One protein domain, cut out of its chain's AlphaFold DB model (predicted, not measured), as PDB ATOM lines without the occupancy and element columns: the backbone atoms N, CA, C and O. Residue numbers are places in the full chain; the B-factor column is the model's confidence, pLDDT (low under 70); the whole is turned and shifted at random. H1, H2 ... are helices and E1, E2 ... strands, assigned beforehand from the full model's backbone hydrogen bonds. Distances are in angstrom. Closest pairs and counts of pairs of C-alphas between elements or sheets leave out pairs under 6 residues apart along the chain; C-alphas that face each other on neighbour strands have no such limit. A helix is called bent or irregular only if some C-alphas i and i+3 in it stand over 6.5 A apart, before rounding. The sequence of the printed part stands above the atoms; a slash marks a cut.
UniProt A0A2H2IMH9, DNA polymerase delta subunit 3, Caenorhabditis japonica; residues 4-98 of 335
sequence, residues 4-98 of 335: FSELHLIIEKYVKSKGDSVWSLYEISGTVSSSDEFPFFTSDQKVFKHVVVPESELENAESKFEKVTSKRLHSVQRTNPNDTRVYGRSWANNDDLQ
ATOM      1  N   PHE A   4      48.988 -58.850 -39.555       67.94
ATOM      2  CA  PHE A   4      47.690 -58.195 -39.381       67.94
ATOM      3  C   PHE A   4      46.856 -58.154 -40.680       67.94
ATOM      4  O   PHE A   4      45.632 -58.254 -40.639       67.94
ATOM      5  N   SER A   5      47.508 -58.044 -41.845       75.00
ATOM      6  CA  SER A   5      46.838 -58.040 -43.156       75.00
ATOM      7  C   SER A   5      46.337 -59.432 -43.553       75.00
ATOM      8  O   SER A   5      45.207 -59.577 -44.023       75.00
ATOM      9  N   GLU A   6      47.129 -60.471 -43.282       80.44
ATOM     10  CA  GLU A   6      46.760 -61.869 -43.522       80.44
ATOM     11  C   GLU A   6      45.577 -62.288 -42.637       80.44
ATOM     12  O   GLU A   6      44.637 -62.920 -43.123       80.44
ATOM     13  N   LEU A   7      45.568 -61.859 -41.368       80.38
ATOM     14  CA  LEU A   7      44.460 -62.095 -40.441       80.38
ATOM     15  C   LEU A   7      43.134 -61.520 -40.974       80.38
ATOM     16  O   LEU A   7      42.128 -62.228 -40.996       80.38
ATOM     17  N   HIS A   8      43.128 -60.274 -41.462       79.31
ATOM     18  CA  HIS A   8      41.930 -59.672 -42.063       79.31
ATOM     19  C   HIS A   8      41.443 -60.455 -43.292       79.31
ATOM     20  O   HIS A   8      40.255 -60.756 -43.388       79.31
ATOM     21  N   LEU A   9      42.348 -60.861 -44.190       81.88
ATOM     22  CA  LEU A   9      41.999 -61.651 -45.378       81.88
ATOM     23  C   LEU A   9      41.424 -63.036 -45.029       81.88
ATOM     24  O   LEU A   9      40.553 -63.538 -45.743       81.88
ATOM     25  N   ILE A  10      41.880 -63.660 -43.940       85.50
ATOM     26  CA  ILE A  10      41.316 -64.917 -43.424       85.50
ATOM     27  C   ILE A  10      39.904 -64.689 -42.868       85.50
ATOM     28  O   ILE A  10      38.996 -65.466 -43.170       85.50
ATOM     29  N   ILE A  11      39.692 -63.618 -42.098       82.50
ATOM     30  CA  ILE A  11      38.385 -63.314 -41.499       82.50
ATOM     31  C   ILE A  11      37.366 -62.904 -42.577       82.50
ATOM     32  O   ILE A  11      36.233 -63.377 -42.541       82.50
ATOM     33  N   GLU A  12      37.754 -62.124 -43.590       82.25
ATOM     34  CA  GLU A  12      36.883 -61.816 -44.733       82.25
ATOM     35  C   GLU A  12      36.459 -63.070 -45.507       82.25
ATOM     36  O   GLU A  12      35.284 -63.217 -45.849       82.25
ATOM     37  N   LYS A  13      37.390 -64.001 -45.764       85.88
ATOM     38  CA  LYS A  13      37.065 -65.300 -46.377       85.88
ATOM     39  C   LYS A  13      36.099 -66.100 -45.499       85.88
ATOM     40  O   LYS A  13      35.160 -66.697 -46.022       85.88
ATOM     41  N   TYR A  14      36.284 -66.079 -44.177       83.62
ATOM     42  CA  TYR A  14      35.369 -66.723 -43.234       83.62
ATOM     43  C   TYR A  14      33.957 -66.113 -43.286       83.62
ATOM     44  O   TYR A  14      32.992 -66.864 -43.420       83.62
ATOM     45  N   VAL A  15      33.819 -64.782 -43.260       82.56
ATOM     46  CA  VAL A  15      32.525 -64.081 -43.391       82.56
ATOM     47  C   VAL A  15      31.837 -64.451 -44.707       82.56
ATOM     48  O   VAL A  15      30.713 -64.955 -44.694       82.56
ATOM     49  N   LYS A  16      32.549 -64.331 -45.836       79.94
ATOM     50  CA  LYS A  16      32.048 -64.688 -47.176       79.94
ATOM     51  C   LYS A  16      31.645 -66.170 -47.284       79.94
ATOM     52  O   LYS A  16      30.769 -66.502 -48.074       79.94
ATOM     53  N   SER A  17      32.211 -67.057 -46.455       83.62
ATOM     54  CA  SER A  17      31.814 -68.476 -46.371       83.62
ATOM     55  C   SER A  17      30.607 -68.767 -45.461       83.62
ATOM     56  O   SER A  17      30.121 -69.899 -45.440       83.62
ATOM     57  N   LYS A  18      30.149 -67.790 -44.664       77.25
ATOM     58  CA  LYS A  18      29.105 -67.958 -43.634       77.25
ATOM     59  C   LYS A  18      27.760 -67.302 -43.947       77.25
ATOM     60  O   LYS A  18      26.768 -67.704 -43.331       77.25
ATOM     61  N   GLY A  19      27.730 -66.335 -44.865       69.19
ATOM     62  CA  GLY A  19      26.521 -65.593 -45.238       69.19
ATOM     63  C   GLY A  19      25.816 -64.932 -44.047       69.19
ATOM     64  O   GLY A  19      26.423 -64.703 -43.001       69.19
ATOM     65  N   ASP A  20      24.511 -64.708 -44.200       65.88
ATOM     66  CA  ASP A  20      23.594 -63.919 -43.352       65.88
ATOM     67  C   ASP A  20      23.554 -64.287 -41.851       65.88
ATOM     68  O   ASP A  20      22.896 -63.628 -41.048       65.88
ATOM     69  N   SER A  21      24.249 -65.351 -41.438       70.31
ATOM     70  CA  SER A  21      24.376 -65.769 -40.036       70.31
ATOM     71  C   SER A  21      25.340 -64.905 -39.204       70.31
ATOM     72  O   SER A  21      25.526 -65.167 -38.009       70.31
ATOM     73  N   VAL A  22      25.983 -63.907 -39.821       81.88
ATOM     74  CA  VAL A  22      27.056 -63.097 -39.232       81.88
ATOM     75  C   VAL A  22      26.987 -61.651 -39.739       81.88
ATOM     76  O   VAL A  22      26.769 -61.417 -40.921       81.88
ATOM     77  N   TRP A  23      27.216 -60.685 -38.849       82.94
ATOM     78  CA  TRP A  23      27.265 -59.252 -39.142       82.94
ATOM     79  C   TRP A  23      28.709 -58.758 -39.227       82.94
ATOM     80  O   TRP A  23      29.473 -58.892 -38.264       82.94
ATOM     81  N   SER A  24      29.068 -58.149 -40.353       86.44
ATOM     82  CA  SER A  24      30.367 -57.511 -40.574       86.44
ATOM     83  C   SER A  24      30.310 -56.029 -40.201       86.44
ATOM     84  O   SER A  24      29.412 -55.305 -40.637       86.44
ATOM     85  N   LEU A  25      31.296 -55.566 -39.435       87.69
ATOM     86  CA  LEU A  25      31.549 -54.148 -39.185       87.69
ATOM     87  C   LEU A  25      32.872 -53.758 -39.836       87.69
ATOM     88  O   LEU A  25      33.907 -54.365 -39.551       87.69
ATOM     89  N   TYR A  26      32.835 -52.730 -40.676       88.44
ATOM     90  CA  TYR A  26      33.980 -52.188 -41.396       88.44
ATOM     91  C   TYR A  26      34.371 -50.829 -40.824       88.44
ATOM     92  O   TYR A  26      33.512 -50.012 -40.509       88.44
ATOM     93  N   GLU A  27      35.672 -50.582 -40.711       89.56
ATOM     94  CA  GLU A  27      36.234 -49.267 -40.420       89.56
ATOM     95  C   GLU A  27      36.640 -48.584 -41.727       89.56
ATOM     96  O   GLU A  27      37.387 -49.147 -42.538       89.56
ATOM     97  N   ILE A  28      36.156 -47.358 -41.904       91.31
ATOM     98  CA  ILE A  28      36.560 -46.435 -42.959       91.31
ATOM     99  C   ILE A  28      37.348 -45.306 -42.294       91.31
ATOM    100  O   ILE A  28      36.910 -44.739 -41.290       91.31
ATOM    101  N   SER A  29      38.490 -44.949 -42.873       91.19
ATOM    102  CA  SER A  29      39.257 -43.757 -42.494       91.19
ATOM    103  C   SER A  29      39.571 -42.910 -43.721       91.19
ATOM    104  O   SER A  29      39.873 -43.453 -44.785       91.19
ATOM    105  N   GLY A  30      39.502 -41.587 -43.591       90.94
ATOM    106  CA  GLY A  30      39.648 -40.661 -44.715       90.94
ATOM    107  C   GLY A  30      39.443 -39.197 -44.329       90.94
ATOM    108  O   GLY A  30      39.186 -38.889 -43.165       90.94
ATOM    109  N   THR A  31      39.537 -38.292 -45.304       89.62
ATOM    110  CA  THR A  31      39.240 -36.863 -45.108       89.62
ATOM    111  C   THR A  31      37.776 -36.536 -45.389       89.62
ATOM    112  O   THR A  31      37.188 -37.031 -46.351       89.62
ATOM    113  N   VAL A  32      37.210 -35.666 -44.557       86.69
ATOM    114  CA  VAL A  32      35.864 -35.086 -44.675       86.69
ATOM    115  C   VAL A  32      36.003 -33.558 -44.638       86.69
ATOM    116  O   VAL A  32      36.892 -33.035 -43.957       86.69
ATOM    117  N   SER A  33      35.159 -32.834 -45.373       78.06
ATOM    118  CA  SER A  33      35.073 -31.371 -45.289       78.06
ATOM    119  C   SER A  33      34.486 -30.941 -43.940       78.06
ATOM    120  O   SER A  33      33.490 -31.494 -43.479       78.06
ATOM    121  N   SER A  34      35.089 -29.940 -43.294       70.06
ATOM    122  CA  SER A  34      34.593 -29.403 -42.017       70.06
ATOM    123  C   SER A  34      33.193 -28.781 -42.111       70.06
ATOM    124  O   SER A  34      32.444 -28.816 -41.133       70.06
ATOM    125  N   SER A  35      32.857 -28.237 -43.286       64.88
ATOM    126  CA  SER A  35      31.686 -27.399 -43.577       64.88
ATOM    127  C   SER A  35      30.346 -27.945 -43.083       64.88
ATOM    128  O   SER A  35      29.512 -27.173 -42.612       64.88
ATOM    129  N   ASP A  36      30.148 -29.259 -43.179       60.72
ATOM    130  CA  ASP A  36      28.821 -29.878 -43.061       60.72
ATOM    131  C   ASP A  36      28.582 -30.515 -41.681       60.72
ATOM    132  O   ASP A  36      27.438 -30.745 -41.291       60.72
ATOM    133  N   GLU A  37      29.651 -30.798 -40.928       62.34
ATOM    134  CA  GLU A  37      29.589 -31.504 -39.638       62.34
ATOM    135  C   GLU A  37      30.100 -30.656 -38.456       62.34
ATOM    136  O   GLU A  37      29.725 -30.910 -37.309       62.34
ATOM    137  N   PHE A  38      30.907 -29.618 -38.709       66.25
ATOM    138  CA  PHE A  38      31.564 -28.822 -37.667       66.25
ATOM    139  C   PHE A  38      31.516 -27.307 -37.965       66.25
ATOM    140  O   PHE A  38      32.518 -26.737 -38.402       66.25
ATOM    141  N   PRO A  39      30.413 -26.603 -37.638       63.88
ATOM    142  CA  PRO A  39      30.222 -25.175 -37.948       63.88
ATOM    143  C   PRO A  39      31.156 -24.205 -37.191       63.88
ATOM    144  O   PRO A  39      30.995 -22.991 -37.289       63.88
ATOM    145  N   PHE A  40      32.113 -24.725 -36.418       66.31
ATOM    146  CA  PHE A  40      33.128 -23.962 -35.684       66.31
ATOM    147  C   PHE A  40      34.498 -23.937 -36.380       66.31
ATOM    148  O   PHE A  40      35.343 -23.117 -36.024       66.31
ATOM    149  N   PHE A  41      34.745 -24.827 -37.347       66.50
ATOM    150  CA  PHE A  41      35.956 -24.782 -38.165       66.50
ATOM    151  C   PHE A  41      35.742 -23.874 -39.379       66.50
ATOM    152  O   PHE A  41      34.630 -23.738 -39.885       66.50
ATOM    153  N   THR A  42      36.823 -23.282 -39.891       69.38
ATOM    154  CA  THR A  42      36.773 -22.630 -41.203       69.38
ATOM    155  C   THR A  42      36.493 -23.675 -42.289       69.38
ATOM    156  O   THR A  42      36.930 -24.825 -42.179       69.38
ATOM    157  N   SER A  43      35.754 -23.274 -43.329       66.50
ATOM    158  CA  SER A  43      35.233 -24.133 -44.413       66.50
ATOM    159  C   SER A  43      36.284 -25.007 -45.098       66.50
ATOM    160  O   SER A  43      35.971 -26.077 -45.614       66.50
ATOM    161  N   ASP A  44      37.529 -24.543 -45.085       67.94
ATOM    162  CA  ASP A  44      38.619 -25.085 -45.890       67.94
ATOM    163  C   ASP A  44      39.435 -26.147 -45.119       67.94
ATOM    164  O   ASP A  44      40.381 -26.730 -45.653       67.94
ATOM    165  N   GLN A  45      39.092 -26.410 -43.849       73.88
ATOM    166  CA  GLN A  45      39.777 -27.405 -43.022       73.88
ATOM    167  C   GLN A  45      39.313 -28.828 -43.346       73.88
ATOM    168  O   GLN A  45      38.144 -29.186 -43.204       73.88
ATOM    169  N   LYS A  46      40.268 -29.679 -43.725       80.25
ATOM    170  CA  LYS A  46      40.036 -31.105 -43.971       80.25
ATOM    171  C   LYS A  46      40.234 -31.883 -42.679       80.25
ATOM    172  O   LYS A  46      41.351 -31.967 -42.171       80.25
ATOM    173  N   VAL A  47      39.161 -32.466 -42.156       83.06
ATOM    174  CA  VAL A  47      39.194 -33.267 -40.927       83.06
ATOM    175  C   VAL A  47      39.454 -34.724 -41.297       83.06
ATOM    176  O   VAL A  47      38.751 -35.286 -42.137       83.06
ATOM    177  N   PHE A  48      40.453 -35.358 -40.678       86.56
ATOM    178  CA  PHE A  48      40.641 -36.804 -40.807       86.56
ATOM    179  C   PHE A  48      39.719 -37.530 -39.824       86.56
ATOM    180  O   PHE A  48      39.764 -37.278 -38.620       86.56
ATOM    181  N   LYS A  49      38.868 -38.418 -40.337       85.94
ATOM    182  CA  LYS A  49      37.811 -39.089 -39.575       85.94
ATOM    183  C   LYS A  49      37.952 -40.603 -39.688       85.94
ATOM    184  O   LYS A  49      38.257 -41.117 -40.761       85.94
ATOM    185  N   HIS A  50      37.681 -41.302 -38.590       86.25
ATOM    186  CA  HIS A  50      37.454 -42.747 -38.557       86.25
ATOM    187  C   HIS A  50      35.977 -43.001 -38.252       86.25
ATOM    188  O   HIS A  50      35.415 -42.361 -37.360       86.25
ATOM    189  N   VAL A  51      35.345 -43.927 -38.971       87.25
ATOM    190  CA  VAL A  51      33.963 -44.359 -38.717       87.25
ATOM    191  C   VAL A  51      33.884 -45.875 -38.861       87.25
ATOM    192  O   VAL A  51      34.376 -46.426 -39.842       87.25
ATOM    193  N   VAL A  52      33.254 -46.545 -37.895       88.19
ATOM    194  CA  VAL A  52      32.917 -47.972 -37.979       88.19
ATOM    195  C   VAL A  52      31.438 -48.095 -38.341       88.19
ATOM    196  O   VAL A  52      30.603 -47.492 -37.676       88.19
ATOM    197  N   VAL A  53      31.116 -48.851 -39.391       87.31
ATOM    198  CA  VAL A  53      29.752 -49.023 -39.926       87.31
ATOM    199  C   VAL A  53      29.452 -50.485 -40.267       87.31
ATOM    200  O   VAL A  53      30.380 -51.249 -40.551       87.31
ATOM    201  N   PRO A  54      28.175 -50.914 -40.251       86.88
ATOM    202  CA  PRO A  54      27.788 -52.219 -40.775       86.88
ATOM    203  C   PRO A  54      27.969 -52.266 -42.297       86.88
ATOM    204  O   PRO A  54      27.847 -51.253 -42.982       86.88
ATOM    205  N   GLU A  55      28.214 -53.460 -42.838       85.75
ATOM    206  CA  GLU A  55      28.396 -53.685 -44.285       85.75
ATOM    207  C   GLU A  55      27.231 -53.142 -45.138       85.75
ATOM    208  O   GLU A  55      27.456 -52.608 -46.219       85.75
ATOM    209  N   SER A  56      26.004 -53.157 -44.605       84.56
ATOM    210  CA  SER A  56      24.800 -52.587 -45.230       84.56
ATOM    211  C   SER A  56      24.795 -51.057 -45.378       84.56
ATOM    212  O   SER A  56      23.969 -50.519 -46.109       84.56
ATOM    213  N   GLU A  57      25.669 -50.341 -44.669       85.44
ATOM    214  CA  GLU A  57      25.765 -48.872 -44.692       85.44
ATOM    215  C   GLU A  57      27.120 -48.382 -45.237       85.44
ATOM    216  O   GLU A  57      27.363 -47.179 -45.318       85.44
ATOM    217  N   LEU A  58      27.983 -49.311 -45.659       88.00
ATOM    218  CA  LEU A  58      29.366 -49.092 -46.085       88.00
ATOM    219  C   LEU A  58      29.483 -48.099 -47.254       88.00
ATOM    220  O   LEU A  58      30.230 -47.127 -47.170       88.00
ATOM    221  N   GLU A  59      28.676 -48.273 -48.300       89.00
ATOM    222  CA  GLU A  59      28.639 -47.379 -49.474       89.00
ATOM    223  C   GLU A  59      28.089 -45.980 -49.122       89.00
ATOM    224  O   GLU A  59      28.617 -44.952 -49.559       89.00
ATOM    225  N   ASN A  60      27.074 -45.929 -48.250       88.62
ATOM    226  CA  ASN A  60      26.470 -44.699 -47.718       88.62
ATOM    227  C   ASN A  60      27.382 -43.951 -46.726       88.62
ATOM    228  O   ASN A  60      27.101 -42.807 -46.353       88.62
ATOM    229  N   ALA A  61      28.437 -44.601 -46.238       86.88
ATOM    230  CA  ALA A  61      29.461 -43.999 -45.398       86.88
ATOM    231  C   ALA A  61      30.674 -43.554 -46.228       86.88
ATOM    232  O   ALA A  61      31.163 -42.448 -46.021       86.88
ATOM    233  N   GLU A  62      31.114 -44.353 -47.202       88.56
ATOM    234  CA  GLU A  62      32.230 -44.020 -48.103       88.56
ATOM    235  C   GLU A  62      31.954 -42.768 -48.941       88.56
ATOM    236  O   GLU A  62      32.820 -41.905 -49.053       88.56
ATOM    237  N   SER A  63      30.719 -42.604 -49.420       88.44
ATOM    238  CA  SER A  63      30.248 -41.408 -50.139       88.44
ATOM    239  C   SER A  63      30.247 -40.103 -49.321       88.44
ATOM    240  O   SER A  63      30.044 -39.036 -49.896       88.44
ATOM    241  N   LYS A  64      30.495 -40.154 -48.003       86.31
ATOM    242  CA  LYS A  64      30.642 -38.971 -47.130       86.31
ATOM    243  C   LYS A  64      32.097 -38.519 -46.961       86.31
ATOM    244  O   LYS A  64      32.341 -37.494 -46.329       86.31
ATOM    245  N   PHE A  65      33.064 -39.274 -47.481       88.50
ATOM    246  CA  PHE A  65      34.475 -38.901 -47.463       88.50
ATOM    247  C   PHE A  65      34.867 -38.247 -48.788       88.50
ATOM    248  O   PHE A  65      34.611 -38.791 -49.857       88.50
ATOM    249  N   GLU A  66      35.579 -37.123 -48.718       88.88
ATOM    250  CA  GLU A  66      36.225 -36.517 -49.888       88.88
ATOM    251  C   GLU A  66      37.326 -37.443 -50.435       88.88
ATOM    252  O   GLU A  66      37.531 -37.561 -51.643       88.88
ATOM    253  N   LYS A  67      38.037 -38.128 -49.531       89.62
ATOM    254  CA  LYS A  67      39.042 -39.134 -49.876       89.62
ATOM    255  C   LYS A  67      39.113 -40.219 -48.807       89.62
ATOM    256  O   LYS A  67      39.588 -39.974 -47.699       89.62
ATOM    257  N   VAL A  68      38.704 -41.434 -49.165       91.50
ATOM    258  CA  VAL A  68      38.964 -42.635 -48.360       91.50
ATOM    259  C   VAL A  68      40.459 -42.972 -48.428       91.50
ATOM    260  O   VAL A  68      41.050 -43.031 -49.505       91.50
ATOM    261  N   THR A  69      41.064 -43.195 -47.264       90.62
ATOM    262  CA  THR A  69      42.480 -43.558 -47.082       90.62
ATOM    263  C   THR A  69      42.638 -45.026 -46.687       90.62
ATOM    264  O   THR A  69      43.583 -45.676 -47.128       90.62
ATOM    265  N   SER A  70      41.711 -45.591 -45.906       88.56
ATOM    266  CA  SER A  70      41.605 -47.048 -45.773       88.56
ATOM    267  C   SER A  70      40.180 -47.525 -45.490       88.56
ATOM    268  O   SER A  70      39.379 -46.809 -44.891       88.56
ATOM    269  N   LYS A  71      39.905 -48.755 -45.929       90.50
ATOM    270  CA  LYS A  71      38.683 -49.537 -45.721       90.50
ATOM    271  C   LYS A  71      39.127 -50.911 -45.221       90.50
ATOM    272  O   LYS A  71      39.917 -51.566 -45.904       90.50
ATOM    273  N   ARG A  72      38.719 -51.322 -44.018       87.25
ATOM    274  CA  ARG A  72      39.175 -52.575 -43.378       87.25
ATOM    275  C   ARG A  72      38.048 -53.229 -42.590       87.25
ATOM    276  O   ARG A  72      37.249 -52.532 -41.975       87.25
ATOM    277  N   LEU A  73      37.994 -54.559 -42.569       86.56
ATOM    278  CA  LEU A  73      37.093 -55.276 -41.667       86.56
ATOM    279  C   LEU A  73      37.563 -55.068 -40.216       86.56
ATOM    280  O   LEU A  73      38.696 -55.403 -39.884       86.56
ATOM    281  N   HIS A  74      36.701 -54.504 -39.371       85.38
ATOM    282  CA  HIS A  74      37.015 -54.114 -37.993       85.38
ATOM    283  C   HIS A  74      36.562 -55.172 -36.980       85.38
ATOM    284  O   HIS A  74      37.315 -55.546 -36.084       85.38
ATOM    285  N   SER A  75      35.331 -55.684 -37.102       84.25
ATOM    286  CA  SER A  75      34.862 -56.788 -36.253       84.25
ATOM    287  C   SER A  75      33.734 -57.593 -36.897       84.25
ATOM    288  O   SER A  75      33.140 -57.185 -37.894       84.25
ATOM    289  N   VAL A  76      33.460 -58.765 -36.323       85.06
ATOM    290  CA  VAL A  76      32.533 -59.767 -36.858       85.06
ATOM    291  C   VAL A  76      31.660 -60.283 -35.715       85.06
ATOM    292  O   VAL A  76      32.176 -60.825 -34.737       85.06
ATOM    293  N   GLN A  77      30.343 -60.091 -35.811       81.19
ATOM    294  CA  GLN A  77      29.391 -60.294 -34.710       81.19
ATOM    295  C   GLN A  77      28.285 -61.292 -35.090       81.19
ATOM    296  O   GLN A  77      27.925 -61.429 -36.253       81.19
ATOM    297  N   ARG A  78      27.719 -62.016 -34.113       81.25
ATOM    298  CA  ARG A  78      26.546 -62.901 -34.334       81.25
ATOM    299  C   ARG A  78      25.204 -62.213 -34.064       81.25
ATOM    300  O   ARG A  78      24.157 -62.779 -34.354       81.25
ATOM    301  N   THR A  79      25.237 -61.032 -33.463       76.81
ATOM    302  CA  THR A  79      24.073 -60.206 -33.138       76.81
ATOM    303  C   THR A  79      24.087 -58.955 -34.004       76.81
ATOM    304  O   THR A  79      25.152 -58.495 -34.407       76.81
ATOM    305  N   ASN A  80      22.906 -58.399 -34.276       76.38
ATOM    306  CA  ASN A  80      22.768 -57.130 -34.983       76.38
ATOM    307  C   ASN A  80      23.515 -56.017 -34.209       76.38
ATOM    308  O   ASN A  80      23.207 -55.803 -33.028       76.38
ATOM    309  N   PRO A  81      24.473 -55.297 -34.819       69.81
ATOM    310  CA  PRO A  81      25.254 -54.273 -34.125       69.81
ATOM    311  C   PRO A  81      24.443 -53.011 -33.776       69.81
ATOM    312  O   PRO A  81      24.878 -52.226 -32.931       69.81
ATOM    313  N   ASN A  82      23.248 -52.838 -34.360       68.69
ATOM    314  CA  ASN A  82      22.297 -51.785 -33.984       68.69
ATOM    315  C   ASN A  82      21.493 -52.142 -32.716       68.69
ATOM    316  O   ASN A  82      21.222 -51.266 -31.897       68.69
ATOM    317  N   ASP A  83      21.183 -53.426 -32.496       67.25
ATOM    318  CA  ASP A  83      20.569 -53.908 -31.244       67.25
ATOM    319  C   ASP A  83      21.606 -54.076 -30.116       67.25
ATOM    320  O   ASP A  83      21.285 -53.986 -28.927       67.25
ATOM    321  N   THR A  84      22.868 -54.320 -30.482       62.31
ATOM    322  CA  THR A  84      23.972 -54.579 -29.547       62.31
ATOM    323  C   THR A  84      24.450 -53.273 -28.902       62.31
ATOM    324  O   THR A  84      25.386 -52.620 -29.365       62.31
ATOM    325  N   ARG A  85      23.786 -52.880 -27.809       61.50
ATOM    326  CA  ARG A  85      24.157 -51.709 -27.001       61.50
ATOM    327  C   ARG A  85      25.317 -52.002 -26.049       61.50
ATOM    328  O   ARG A  85      25.243 -52.935 -25.249       61.50
ATOM    329  N   VAL A  86      26.332 -51.143 -26.047       57.78
ATOM    330  CA  VAL A  86      27.469 -51.168 -25.117       57.78
ATOM    331  C   VAL A  86      27.553 -49.814 -24.408       57.78
ATOM    332  O   VAL A  86      27.511 -48.761 -25.034       57.78
ATOM    333  N   TYR A  87      27.568 -49.838 -23.070       52.50
ATOM    334  CA  TYR A  87      27.389 -48.652 -22.210       52.50
ATOM    335  C   TYR A  87      26.145 -47.801 -22.557       52.50
ATOM    336  O   TYR A  87      26.145 -46.584 -22.415       52.50
ATOM    337  N   GLY A  88      25.071 -48.455 -23.020       53.53
ATOM    338  CA  GLY A  88      23.807 -47.827 -23.425       53.53
ATOM    339  C   GLY A  88      23.732 -47.450 -24.908       53.53
ATOM    340  O   GLY A  88      22.653 -47.572 -25.492       53.53
ATOM    341  N   ARG A  89      24.870 -47.110 -25.522       58.44
ATOM    342  CA  ARG A  89      24.993 -46.680 -26.924       58.44
ATOM    343  C   ARG A  89      24.987 -47.873 -27.875       58.44
ATOM    344  O   ARG A  89      25.563 -48.907 -27.548       58.44
ATOM    345  N   SER A  90      24.371 -47.755 -29.048       57.38
ATOM    346  CA  SER A  90      24.520 -48.741 -30.132       57.38
ATOM    347  C   SER A  90      25.979 -48.817 -30.604       57.38
ATOM    348  O   SER A  90      26.621 -47.783 -30.770       57.38
ATOM    349  N   TRP A  91      26.511 -50.027 -30.811       61.03
ATOM    350  CA  TRP A  91      27.924 -50.212 -31.184       61.03
ATOM    351  C   TRP A  91      28.233 -49.731 -32.610       61.03
ATOM    352  O   TRP A  91      29.300 -49.173 -32.842       61.03
ATOM    353  N   ALA A  92      27.311 -49.930 -33.558       59.25
ATOM    354  CA  ALA A  92      27.423 -49.362 -34.906       59.25
ATOM    355  C   ALA A  92      27.106 -47.857 -34.922       59.25
ATOM    356  O   ALA A  92      27.906 -47.046 -35.383       59.25
ATOM    357  N   ASN A  93      25.947 -47.476 -34.380       61.84
ATOM    358  CA  ASN A  93      25.446 -46.113 -34.512       61.84
ATOM    359  C   ASN A  93      25.788 -45.281 -33.272       61.84
ATOM    360  O   ASN A  93      25.147 -45.408 -32.227       61.84
ATOM    361  N   ASN A  94      26.752 -44.366 -33.414       57.19
ATOM    362  CA  ASN A  94      27.209 -43.418 -32.381       57.19
ATOM    363  C   ASN A  94      26.189 -42.276 -32.105       57.19
ATOM    364  O   ASN A  94      26.541 -41.180 -31.669       57.19
ATOM    365  N   ASP A  95      24.912 -42.541 -32.391       55.19
ATOM    366  CA  ASP A  95      23.779 -41.607 -32.471       55.19
ATOM    367  C   ASP A  95      23.346 -41.076 -31.089       55.19
ATOM    368  O   ASP A  95      22.738 -40.019 -30.973       55.19
ATOM    369  N   ASP A  96      23.768 -41.734 -30.004       52.09
ATOM    370  CA  ASP A  96      23.615 -41.235 -28.626       52.09
ATOM    371  C   ASP A  96      24.411 -39.928 -28.360       52.09
ATOM    372  O   ASP A  96      24.219 -39.297 -27.320       52.09
ATOM    373  N   LEU A  97      25.292 -39.502 -29.281       48.59
ATOM    374  CA  LEU A  97      25.910 -38.163 -29.297       48.59
ATOM    375  C   LEU A  97      25.194 -37.165 -30.231       48.59
ATOM    376  O   LEU A  97      25.351 -35.956 -30.051       48.59
ATOM    377  N   GLN A  98      24.375 -37.634 -31.178       54.09
ATOM    378  CA  GLN A  98      23.478 -36.807 -31.996       54.09
ATOM    379  C   GLN A  98      22.266 -36.405 -31.139       54.09
ATOM    380  O   GLN A  98      21.160 -36.934 -31.267       54.09
TER     381      GLN A  98
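What this domain is: This is residues 4 to 98 of the 335 residues of the protein "DNA polymerase delta subunit 3" of Caenorhabditis japonica (UniProt A0A2H2IMH9). A long, bent sheet of three antiparallel strands, in the order E2, E1, E3, makes the body; short H2 lies along it over E2 and E1, and H1 crosses over E3. A tail, residues 78 to 98, ends in small H3 off the sheet, and link 34 to 45 lies at one end of the long axis. The printed part has 95 residues, in the order H1, E1, E2, H2, E3, H3, and is mixed, helices and strands. It is only just loose, close to compact, with a radius of gyration of the C-alphas of 15.1 A and spans of 46 by 32 by 21 A.

How they stand to each other: Start with H1, residues 4 to 16: it is on the sheet at a height of 9.0 A over E3, residues 67 to 77, with the C-alphas of His 8 and Leu 73 closest, 6.5 A apart. E1, residues 23 to 33, and E2, residues 46 to 54, form a hairpin; look for N 28 and O 51, 2.9 A apart. Between E1 and E3 find N 27 and O 72, 2.8 A apart. H2, residues 55 to 62, is on the sheet at a height of 7.6 A, along E1 at 7 degrees on the local plane; its closest C-alphas to E1 are Glu 55 and Ser 24, 5.7 A apart. E2, H2 and E3 form a split strand-helix-strand unit, with E1 between its two strands and a right-handed crossover. H1 and H2, on one face, make two layers with the sheet. H3, residues 94 to 97, is not on the sheet. Every O i to N i+4 pair is within hydrogen-bond range in H1, 2 of 4 in H2, and H3 is too short for such a pair.

Where its parts are: Find C-alpha 4 at (47.690, -58.195, -39.381); from there H1 runs 18.6 A to residue 16. E1 spans 29.6 A and bends by 63 degrees at residue 30; E2 spans 24.6 A. H2 is irregular: C-alphas 56 and 59 are 7.7 A apart. E3 spans 27.8 A, bends by 54 degrees at residue 70 and ends at (29.391, -60.294, -34.710). H3 ends at C-alpha 97, (25.910, -38.163, -29.297).

The domain as a whole: The two C-alphas farthest apart are those of Ser 17 and Thr 42, 46.4 A. The printed part has no cut; the links E1 to E2 and E3 to H3 are long. Look at residues 35 to 44 and 81 to 98 for pLDDT under 70, as also at residues 4, 19 and 20; the mean of the printed part is 77.2.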